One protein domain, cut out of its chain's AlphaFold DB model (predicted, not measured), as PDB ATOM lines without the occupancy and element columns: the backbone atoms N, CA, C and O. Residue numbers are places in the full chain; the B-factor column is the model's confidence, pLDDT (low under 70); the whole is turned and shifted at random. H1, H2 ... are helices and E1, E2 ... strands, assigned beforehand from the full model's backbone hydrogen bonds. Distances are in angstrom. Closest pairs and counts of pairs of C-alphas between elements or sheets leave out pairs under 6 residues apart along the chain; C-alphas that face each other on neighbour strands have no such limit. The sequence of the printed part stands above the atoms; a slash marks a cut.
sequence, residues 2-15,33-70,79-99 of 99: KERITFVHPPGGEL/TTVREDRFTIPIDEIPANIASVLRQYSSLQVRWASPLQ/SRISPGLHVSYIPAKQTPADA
ATOM      1  N   LYS A   2     173.631 198.436 217.232       94.06
ATOM      2  CA  LYS A   2     173.409 197.058 216.742       94.06
ATOM      3  C   LYS A   2     174.569 196.618 215.851       94.06
ATOM      4  O   LYS A   2     174.954 197.359 214.950       94.06
ATOM      5  N   GLU A   3     175.072 195.409 216.065       95.81
ATOM      6  CA  GLU A   3     176.095 194.775 215.231       95.81
ATOM      7  C   GLU A   3     175.513 193.544 214.527       95.81
ATOM      8  O   GLU A   3     174.698 192.809 215.089       95.81
ATOM      9  N   ARG A   4     175.911 193.327 213.273       95.88
ATOM     10  CA  ARG A   4     175.652 192.095 212.530       95.88
ATOM     11  C   ARG A   4     176.924 191.664 211.817       95.88
ATOM     12  O   ARG A   4     177.401 192.386 210.946       95.88
ATOM     13  N   ILE A   5     177.397 190.464 212.132       93.00
ATOM     14  CA  ILE A   5     178.535 189.822 211.472       93.00
ATOM     15  C   ILE A   5     177.989 188.785 210.490       93.00
ATOM     16  O   ILE A   5     177.127 187.983 210.847       93.00
ATOM     17  N   THR A   6     178.447 188.820 209.241       90.69
ATOM     18  CA  THR A   6     178.035 187.887 208.183       90.69
ATOM     19  C   THR A   6     179.264 187.242 207.558       90.69
ATOM     20  O   THR A   6     180.183 187.943 207.144       90.69
ATOM     21  N   PHE A   7     179.270 185.916 207.449       87.31
ATOM     22  CA  PHE A   7     180.309 185.168 206.745       87.31
ATOM     23  C   PHE A   7     179.763 184.706 205.397       87.31
ATOM     24  O   PHE A   7     178.793 183.954 205.341       87.31
ATOM     25  N   VAL A   8     180.365 185.179 204.309       87.38
ATOM     26  CA  VAL A   8     179.961 184.837 202.944       87.38
ATOM     27  C   VAL A   8     180.955 183.835 202.376       87.38
ATOM     28  O   VAL A   8     182.152 184.119 202.304       87.38
ATOM     29  N   HIS A   9     180.468 182.662 201.984       85.94
ATOM     30  CA  HIS A   9     181.267 181.630 201.329       85.94
ATOM     31  C   HIS A   9     181.127 181.728 199.798       85.94
ATOM     32  O   HIS A   9     180.094 182.179 199.293       85.94
ATOM     33  N   PRO A  10     182.150 181.328 199.022       83.25
ATOM     34  CA  PRO A  10     182.006 181.172 197.578       83.25
ATOM     35  C   PRO A  10     181.045 180.010 197.236       83.25
ATOM     36  O   PRO A  10     180.777 179.162 198.094       83.25
ATOM     37  N   PRO A  11     180.548 179.930 195.987       80.50
ATOM     38  CA  PRO A  11     179.840 178.744 195.498       80.50
ATOM     39  C   PRO A  11     180.677 177.472 195.701       80.50
ATOM     40  O   PRO A  11     181.893 177.515 195.493       80.50
ATOM     41  N   GLY A  12     180.054 176.362 196.105       77.50
ATOM     42  CA  GLY A  12     180.766 175.129 196.471       77.50
ATOM     43  C   GLY A  12     181.296 175.111 197.913       77.50
ATOM     44  O   GLY A  12     181.933 174.143 198.320       77.50
ATOM     45  N   GLY A  13     181.086 176.193 198.671       74.69
ATOM     46  CA  GLY A  13     181.395 176.301 200.100       74.69
ATOM     47  C   GLY A  13     180.176 176.097 200.998       74.69
ATOM     48  O   GLY A  13     180.164 176.616 202.113       74.69
ATOM     49  N   GLU A  14     179.129 175.434 200.495       80.75
ATOM     50  CA  GLU A  14     177.884 175.228 201.227       80.75
ATOM     51  C   GLU A  14     178.131 174.463 202.527       80.75
ATOM     52  O   GLU A  14     178.874 173.484 202.599       80.75
ATOM     53  N   LEU A  15     177.475 174.942 203.574       81.50
ATOM     54  CA  LEU A  15     177.604 174.426 204.919       81.50
ATOM     55  C   LEU A  15     176.472 173.442 205.194       81.50
ATOM     56  O   LEU A  15     175.310 173.846 205.236       81.50
ATOM     57  N   THR A  33     186.511 178.723 204.125       84.31
ATOM     58  CA  THR A  33     187.003 179.953 203.499       84.31
ATOM     59  C   THR A  33     185.831 180.897 203.277       84.31
ATOM     60  O   THR A  33     184.978 180.651 202.424       84.31
ATOM     61  N   THR A  34     185.804 181.997 204.022       85.75
ATOM     62  CA  THR A  34     184.732 182.997 203.944       85.75
ATOM     63  C   THR A  34     185.281 184.411 203.913       85.75
ATOM     64  O   THR A  34     186.359 184.678 204.440       85.75
ATOM     65  N   VAL A  35     184.499 185.336 203.364       86.62
ATOM     66  CA  VAL A  35     184.679 186.775 203.568       86.62
ATOM     67  C   VAL A  35     183.778 187.217 204.715       86.62
ATOM     68  O   VAL A  35     182.591 186.894 204.730       86.62
ATOM     69  N   ARG A  36     184.337 187.959 205.671       88.44
ATOM     70  CA  ARG A  36     183.608 188.518 206.813       88.44
ATOM     71  C   ARG A  36     183.110 189.931 206.485       88.44
ATOM     72  O   ARG A  36     183.908 190.789 206.121       88.44
ATOM     73  N   GLU A  37     181.808 190.167 206.623       91.19
ATOM     74  CA  GLU A  37     181.180 191.494 206.643       91.19
ATOM     75  C   GLU A  37     180.783 191.824 208.085       91.19
ATOM     76  O   GLU A  37     179.950 191.128 208.665       91.19
ATOM     77  N   ASP A  38     181.316 192.923 208.620       94.38
ATOM     78  CA  ASP A  38     180.853 193.515 209.873       94.38
ATOM     79  C   ASP A  38     179.976 194.732 209.565       94.38
ATOM     80  O   ASP A  38     180.380 195.654 208.850       94.38
ATOM     81  N   ARG A  39     178.754 194.741 210.099       95.19
ATOM     82  CA  ARG A  39     177.803 195.839 209.935       95.19
ATOM     83  C   ARG A  39     177.419 196.418 211.284       95.19
ATOM     84  O   ARG A  39     176.759 195.754 212.079       95.19
ATOM     85  N   PHE A  40     177.727 197.695 211.469       95.19
ATOM     86  CA  PHE A  40     177.340 198.463 212.645       95.19
ATOM     87  C   PHE A  40     176.209 199.430 212.301       95.19
ATOM     88  O   PHE A  40     176.231 200.107 211.275       95.19
ATOM     89  N   THR A  41     175.194 199.488 213.154       95.56
ATOM     90  CA  THR A  41     174.134 200.497 213.125       95.56
ATOM     91  C   THR A  41     174.168 201.244 214.446       95.56
ATOM     92  O   THR A  41     173.885 200.674 215.502       95.56
ATOM     93  N   ILE A  42     174.553 202.514 214.378       94.56
ATOM     94  CA  ILE A  42     174.749 203.375 215.543       94.56
ATOM     95  C   ILE A  42     173.712 204.503 215.461       94.56
ATOM     96  O   ILE A  42     173.692 205.221 214.458       94.56
ATOM     97  N   PRO A  43     172.821 204.637 216.458       93.94
ATOM     98  CA  PRO A  43     171.931 205.786 216.589       93.94
ATOM     99  C   PRO A  43     172.699 207.114 216.622       93.94
ATOM    100  O   PRO A  43     173.797 207.196 217.166       93.94
ATOM    101  N   ILE A  44     172.134 208.167 216.025       91.81
ATOM    102  CA  ILE A  44     172.822 209.463 215.874       91.81
ATOM    103  C   ILE A  44     173.113 210.156 217.217       91.81
ATOM    104  O   ILE A  44     174.016 210.980 217.305       91.81
ATOM    105  N   ASP A  45     172.336 209.841 218.246       91.50
ATOM    106  CA  ASP A  45     172.468 210.306 219.627       91.50
ATOM    107  C   ASP A  45     173.560 209.566 220.418       91.50
ATOM    108  O   ASP A  45     174.054 210.103 221.405       91.50
ATOM    109  N   GLU A  46     174.005 208.393 219.952       93.81
ATOM    110  CA  GLU A  46     175.166 207.672 220.500       93.81
ATOM    111  C   GLU A  46     176.505 208.163 219.898       93.81
ATOM    112  O   GLU A  46     177.582 207.770 220.349       93.81
ATOM    113  N   ILE A  47     176.464 209.024 218.873       94.12
ATOM    114  CA  ILE A  47     177.646 209.575 218.192       94.12
ATOM    115  C   ILE A  47     178.106 210.870 218.894       94.12
ATOM    116  O   ILE A  47     177.266 211.698 219.258       94.12
ATOM    117  N   PRO A  48     179.427 211.130 219.022       95.62
ATOM    118  CA  PRO A  48     179.937 212.403 219.530       95.62
ATOM    119  C   PRO A  48     179.315 213.623 218.838       95.62
ATOM    120  O   PRO A  48     179.191 213.664 217.612       95.62
ATOM    121  N   ALA A  49     178.950 214.644 219.620       93.94
ATOM    122  CA  ALA A  49     178.132 215.769 219.156       93.94
ATOM    123  C   ALA A  49     178.703 216.506 217.929       93.94
ATOM    124  O   ALA A  49     177.946 216.929 217.057       93.94
ATOM    125  N   ASN A  50     180.030 216.625 217.840       94.19
ATOM    126  CA  ASN A  50     180.732 217.244 216.714       94.19
ATOM    127  C   ASN A  50     180.599 216.448 215.405       94.19
ATOM    128  O   ASN A  50     180.566 217.035 214.332       94.19
ATOM    129  N   ILE A  51     180.525 215.120 215.479       93.56
ATOM    130  CA  ILE A  51     180.320 214.260 214.310       93.56
ATOM    131  C   ILE A  51     178.827 214.216 213.976       93.56
ATOM    132  O   ILE A  51     178.441 214.352 212.815       93.56
ATOM    133  N   ALA A  52     177.973 214.094 214.995       94.12
ATOM    134  CA  ALA A  52     176.526 214.076 214.830       94.12
ATOM    135  C   ALA A  52     176.004 215.359 214.159       94.12
ATOM    136  O   ALA A  52     175.113 215.288 213.314       94.12
ATOM    137  N   SER A  53     176.562 216.529 214.489       93.38
ATOM    138  CA  SER A  53     176.181 217.806 213.867       93.38
ATOM    139  C   SER A  53     176.480 217.851 212.366       93.38
ATOM    140  O   SER A  53     175.673 218.380 211.605       93.38
ATOM    141  N   VAL A  54     177.592 217.260 211.924       93.00
ATOM    142  CA  VAL A  54     177.931 217.141 210.500       93.00
ATOM    143  C   VAL A  54     176.995 216.153 209.811       93.00
ATOM    144  O   VAL A  54     176.401 216.479 208.789       93.00
ATOM    145  N   LEU A  55     176.801 214.964 210.390       93.50
ATOM    146  CA  LEU A  55     175.967 213.918 209.791       93.50
ATOM    147  C   LEU A  55     174.499 214.342 209.630       93.50
ATOM    148  O   LEU A  55     173.874 213.976 208.638       93.50
ATOM    149  N   ARG A  56     173.962 215.163 210.543       93.50
ATOM    150  CA  ARG A  56     172.586 215.693 210.462       93.50
ATOM    151  C   ARG A  56     172.323 216.591 209.252       93.50
ATOM    152  O   ARG A  56     171.164 216.786 208.899       93.50
ATOM    153  N   GLN A  57     173.360 217.123 208.606       93.44
ATOM    154  CA  GLN A  57     173.211 217.928 207.385       93.44
ATOM    155  C   GLN A  57     172.828 217.075 206.165       93.44
ATOM    156  O   GLN A  57     172.455 217.610 205.120       93.44
ATOM    157  N   TYR A  58     172.892 215.750 206.294       94.44
ATOM    158  CA  TYR A  58     172.644 214.801 205.222       94.44
ATOM    159  C   TYR A  58     171.483 213.878 205.595       94.44
ATOM    160  O   TYR A  58     171.433 213.322 206.687       94.44
ATOM    161  N   SER A  59     170.556 213.672 204.660       93.62
ATOM    162  CA  SER A  59     169.563 212.596 204.766       93.62
ATOM    163  C   SER A  59     170.185 211.232 204.451       93.62
ATOM    164  O   SER A  59     169.698 210.202 204.909       93.62
ATOM    165  N   SER A  60     171.281 211.228 203.686       94.88
ATOM    166  CA  SER A  60     172.067 210.044 203.366       94.88
ATOM    167  C   SER A  60     173.522 210.424 203.097       94.88
ATOM    168  O   SER A  60     173.775 211.356 202.338       94.88
ATOM    169  N   LEU A  61     174.470 209.671 203.654       94.88
ATOM    170  CA  LEU A  61     175.901 209.769 203.363       94.88
ATOM    171  C   LEU A  61     176.468 208.356 203.187       94.88
ATOM    172  O   LEU A  61     176.388 207.529 204.092       94.88
ATOM    173  N   GLN A  62     177.045 208.079 202.023       94.94
ATOM    174  CA  GLN A  62     177.698 206.820 201.692       94.94
ATOM    175  C   GLN A  62     179.185 207.059 201.464       94.94
ATOM    176  O   GLN A  62     179.565 207.820 200.576       94.94
ATOM    177  N   VAL A  63     180.022 206.359 202.227       93.44
ATOM    178  CA  VAL A  63     181.480 206.379 202.082       93.44
ATOM    179  C   VAL A  63     181.948 204.979 201.708       93.44
ATOM    180  O   VAL A  63     181.596 204.002 202.367       93.44
ATOM    181  N   ARG A  64     182.723 204.866 200.630       93.00
ATOM    182  CA  ARG A  64     183.293 203.602 200.150       93.00
ATOM    183  C   ARG A  64     184.774 203.796 199.858       93.00
ATOM    184  O   ARG A  64     185.162 204.812 199.296       93.00
ATOM    185  N   TRP A  65     185.587 202.802 200.187       91.75
ATOM    186  CA  TRP A  65     186.996 202.755 199.806       91.75
ATOM    187  C   TRP A  65     187.264 201.486 199.002       91.75
ATOM    188  O   TRP A  65     186.872 200.398 199.425       91.75
ATOM    189  N   ALA A  66     187.931 201.618 197.859       90.44
ATOM    190  CA  ALA A  66     188.380 200.485 197.059       90.44
ATOM    191  C   ALA A  66     189.904 200.461 196.963       90.44
ATOM    192  O   ALA A  66     190.539 201.456 196.611       90.44
ATOM    193  N   SER A  67     190.489 199.302 197.259       87.81
ATOM    194  CA  SER A  67     191.927 199.088 197.116       87.81
ATOM    195  C   SER A  67     192.341 199.105 195.637       87.81
ATOM    196  O   SER A  67     191.601 198.581 194.801       87.81
ATOM    197  N   PRO A  68     193.526 199.644 195.294       89.00
ATOM    198  CA  PRO A  68     194.107 199.483 193.961       89.00
ATOM    199  C   PRO A  68     194.581 198.053 193.683       89.00
ATOM    200  O   PRO A  68     194.809 197.698 192.530       89.00
ATOM    201  N   LEU A  69     194.732 197.225 194.720       88.94
ATOM    202  CA  LEU A  69     195.136 195.834 194.566       88.94
ATOM    203  C   LEU A  69     193.973 194.993 194.042       88.94
ATOM    204  O   LEU A  69     192.835 195.116 194.498       88.94
ATOM    205  N   GLN A  70     194.272 194.091 193.108       78.69
ATOM    206  CA  GLN A  70     193.277 193.171 192.578       78.69
ATOM    207  C   GLN A  70     192.824 192.211 193.682       78.69
ATOM    208  O   GLN A  70     193.579 191.359 194.142       78.69
ATOM    209  N   SER A  79     180.405 194.076 192.936       80.06
ATOM    210  CA  SER A  79     180.358 195.478 192.502       80.06
ATOM    211  C   SER A  79     181.744 196.121 192.593       80.06
ATOM    212  O   SER A  79     182.333 196.202 193.672       80.06
ATOM    213  N   ARG A  80     182.252 196.607 191.455       80.75
ATOM    214  CA  ARG A  80     183.546 197.291 191.363       80.75
ATOM    215  C   ARG A  80     183.347 198.797 191.229       80.75
ATOM    216  O   ARG A  80     182.479 199.255 190.494       80.75
ATOM    217  N   ILE A  81     184.187 199.544 191.933       87.69
ATOM    218  CA  ILE A  81     184.403 200.983 191.760       87.69
ATOM    219  C   ILE A  81     185.892 201.188 191.469       87.69
ATOM    220  O   ILE A  81     186.695 200.293 191.756       87.69
ATOM    221  N   SER A  82     186.270 202.322 190.878       90.62
ATOM    222  CA  SER A  82     187.693 202.632 190.701       90.62
ATOM    223  C   SER A  82     188.403 202.684 192.064       90.62
ATOM    224  O   SER A  82     187.763 202.994 193.070       90.62
ATOM    225  N   PRO A  83     189.706 202.381 192.140       92.81
ATOM    226  CA  PRO A  83     190.452 202.510 193.388       92.81
ATOM    227  C   PRO A  83     190.347 203.916 193.998       92.81
ATOM    228  O   PRO A  83     190.319 204.904 193.266       92.81
ATOM    229  N   GLY A  84     190.324 204.001 195.329       94.50
ATOM    230  CA  GLY A  84     190.276 205.257 196.083       94.50
ATOM    231  C   GLY A  84     189.028 205.436 196.951       94.50
ATOM    232  O   GLY A  84     188.266 204.492 197.182       94.50
ATOM    233  N   LEU A  85     188.850 206.662 197.457       95.94
ATOM    234  CA  LEU A  85     187.726 207.081 198.296       95.94
ATOM    235  C   LEU A  85     186.576 207.595 197.428       95.94
ATOM    236  O   LEU A  85     186.750 208.517 196.636       95.94
ATOM    237  N   HIS A  86     185.388 207.044 197.640       95.62
ATOM    238  CA  HIS A  86     184.151 207.451 196.985       95.62
ATOM    239  C   HIS A  86     183.163 207.918 198.036       95.62
ATOM    240  O   HIS A  86     182.896 207.202 199.005       95.62
ATOM    241  N   VAL A  87     182.602 209.105 197.828       95.75
ATOM    242  CA  VAL A  87     181.596 209.688 198.712       95.75
ATOM    243  C   VAL A  87     180.384 210.075 197.880       95.75
ATOM    244  O   VAL A  87     180.503 210.764 196.870       95.75
ATOM    245  N   SER A  88     179.208 209.619 198.292       95.81
ATOM    246  CA  SER A  88     177.921 210.024 197.725       95.81
ATOM    247  C   SER A  88     177.031 210.502 198.860       95.81
ATOM    248  O   SER A  88     177.100 209.954 199.958       95.81
ATOM    249  N   TYR A  89     176.228 211.537 198.633       96.12
ATOM    250  CA  TYR A  89     175.360 212.066 199.677       96.12
ATOM    251  C   TYR A  89     174.077 212.658 199.110       96.12
ATOM    252  O   TYR A  89     174.017 213.085 197.957       96.12
ATOM    253  N   ILE A  90     173.058 212.703 199.962       96.50
ATOM    254  CA  ILE A  90     171.814 213.432 199.748       96.50
ATOM    255  C   ILE A  90     171.695 214.420 200.913       96.50
ATOM    256  O   ILE A  90     171.667 213.986 202.069       96.50
ATOM    257  N   PRO A  91     171.643 215.738 200.657       95.19
ATOM    258  CA  PRO A  91     171.421 216.730 201.706       95.19
ATOM    259  C   PRO A  91     170.113 216.483 202.466       95.19
ATOM    260  O   PRO A  91     169.158 215.908 201.931       95.19
ATOM    261  N   ALA A  92     170.045 216.915 203.720       91.81
ATOM    262  CA  ALA A  92     168.769 217.035 204.411       91.81
ATOM    263  C   ALA A  92     167.964 218.178 203.768       91.81
ATOM    264  O   ALA A  92     168.509 219.246 203.486       91.81
ATOM    265  N   LYS A  93     166.666 217.970 203.510       82.50
ATOM    266  CA  LYS A  93     165.795 219.066 203.064       82.50
ATOM    267  C   LYS A  93     165.721 220.101 204.185       82.50
ATOM    268  O   LYS A  93     165.344 219.756 205.303       82.50
ATOM    269  N   GLN A  94     166.034 221.356 203.881       64.94
ATOM    270  CA  GLN A  94     165.668 222.455 204.765       64.94
ATOM    271  C   GLN A  94     164.139 222.518 204.787       64.94
ATOM    272  O   GLN A  94     163.509 222.692 203.746       64.94
ATOM    273  N   THR A  95     163.534 222.305 205.953       54.59
ATOM    274  CA  THR A  95     162.121 222.643 206.135       54.59
ATOM    275  C   THR A  95     162.071 224.166 206.261       54.59
ATOM    276  O   THR A  95     162.719 224.688 207.168       54.59
ATOM    277  N   PRO A  96     161.388 224.902 205.365       49.88
ATOM    278  CA  PRO A  96     161.233 226.339 205.516       49.88
ATOM    279  C   PRO A  96     160.211 226.571 206.631       49.88
ATOM    280  O   PRO A  96     159.008 226.507 206.401       49.88
ATOM    281  N   ALA A  97     160.693 226.744 207.858       51.84
ATOM    282  CA  ALA A  97     159.858 227.041 209.020       51.84
ATOM    283  C   ALA A  97     160.405 228.202 209.863       51.84
ATOM    284  O   ALA A  97     160.062 228.288 211.030       51.84
ATOM    285  N   ASP A  98     161.210 229.085 209.268       48.69
ATOM    286  CA  ASP A  98     161.617 230.367 209.860       48.69
ATOM    287  C   ASP A  98     161.831 231.399 208.733       48.69
ATOM    288  O   ASP A  98     162.961 231.692 208.336       48.69
ATOM    289  N   ALA A  99     160.727 231.887 208.159       37.78
ATOM    290  CA  ALA A  99     160.675 233.079 207.306       37.78
ATOM    291  C   ALA A  99     159.644 234.055 207.878       37.78
ATOM    292  O   ALA A  99     158.573 233.566 208.309       37.78
TER     293      ALA A  99
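This is residues 2 to 15, 33 to 70 and 79 to 99 of the 99 residues of the protein "Protein PBN1" of Beauveria bassiana (UniProt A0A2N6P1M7). Two separate two-stranded ribbons, E3 with E4 and E1 with E2, make an open U, with the short helix H1 in the link that joins them at one end. Residues 92 to 99 run on past E4 as a tail and add to the length. The printed part has 73 residues, with one named helix and four named strands that follow along the chain as E1, E2, H1, E3, E4, and both sheets, E1 - E2 and E3 - E4, are antiparallel. The class is mostly strand, and the whole is extended, with a radius of gyration of the C-alphas of 17.9 A and spans of 62 by 30 by 20 A.

E3, residues 58 to 66, and E4, residues 84 to 91, each measure 22.8 A; C-alpha 91 is at (171.421, 216.730, 201.706). H1 is residues 49 to 55, 9.8 A long. E2, residues 35 to 41, measures 19.8 A. E1, residues 2 to 8, measures 19.6 A from C-alpha 2 at (173.409, 197.058, 216.742).

E3 and E4 are antiparallel neighbours at 171 degrees, with N 62 and O 88 within hydrogen-bond range at 2.8 A. H1 and E3 have one pair of C-alphas within 8 A, those of Leu 55 and Leu 61 at 7.7 A. In H1, 2 of 3 O i to N i+4 pairs are within hydrogen-bond range. E1 and E2 are antiparallel neighbours at 164 degrees, with N 4 and O 39 at 2.8 A. Each of E1 and E2 is apart from both E3 and E4.

The C-alphas farthest apart, Gly 12 and Ala 99, are 62.3 A apart. Residues 16 to 32 and 71 to 78 are not printed, with C-alpha gaps of 11.0 A and 13.1 A. The link H1 to E3 is tight and E2 to H1 is short. Residues 94 to 99 have pLDDT under 70.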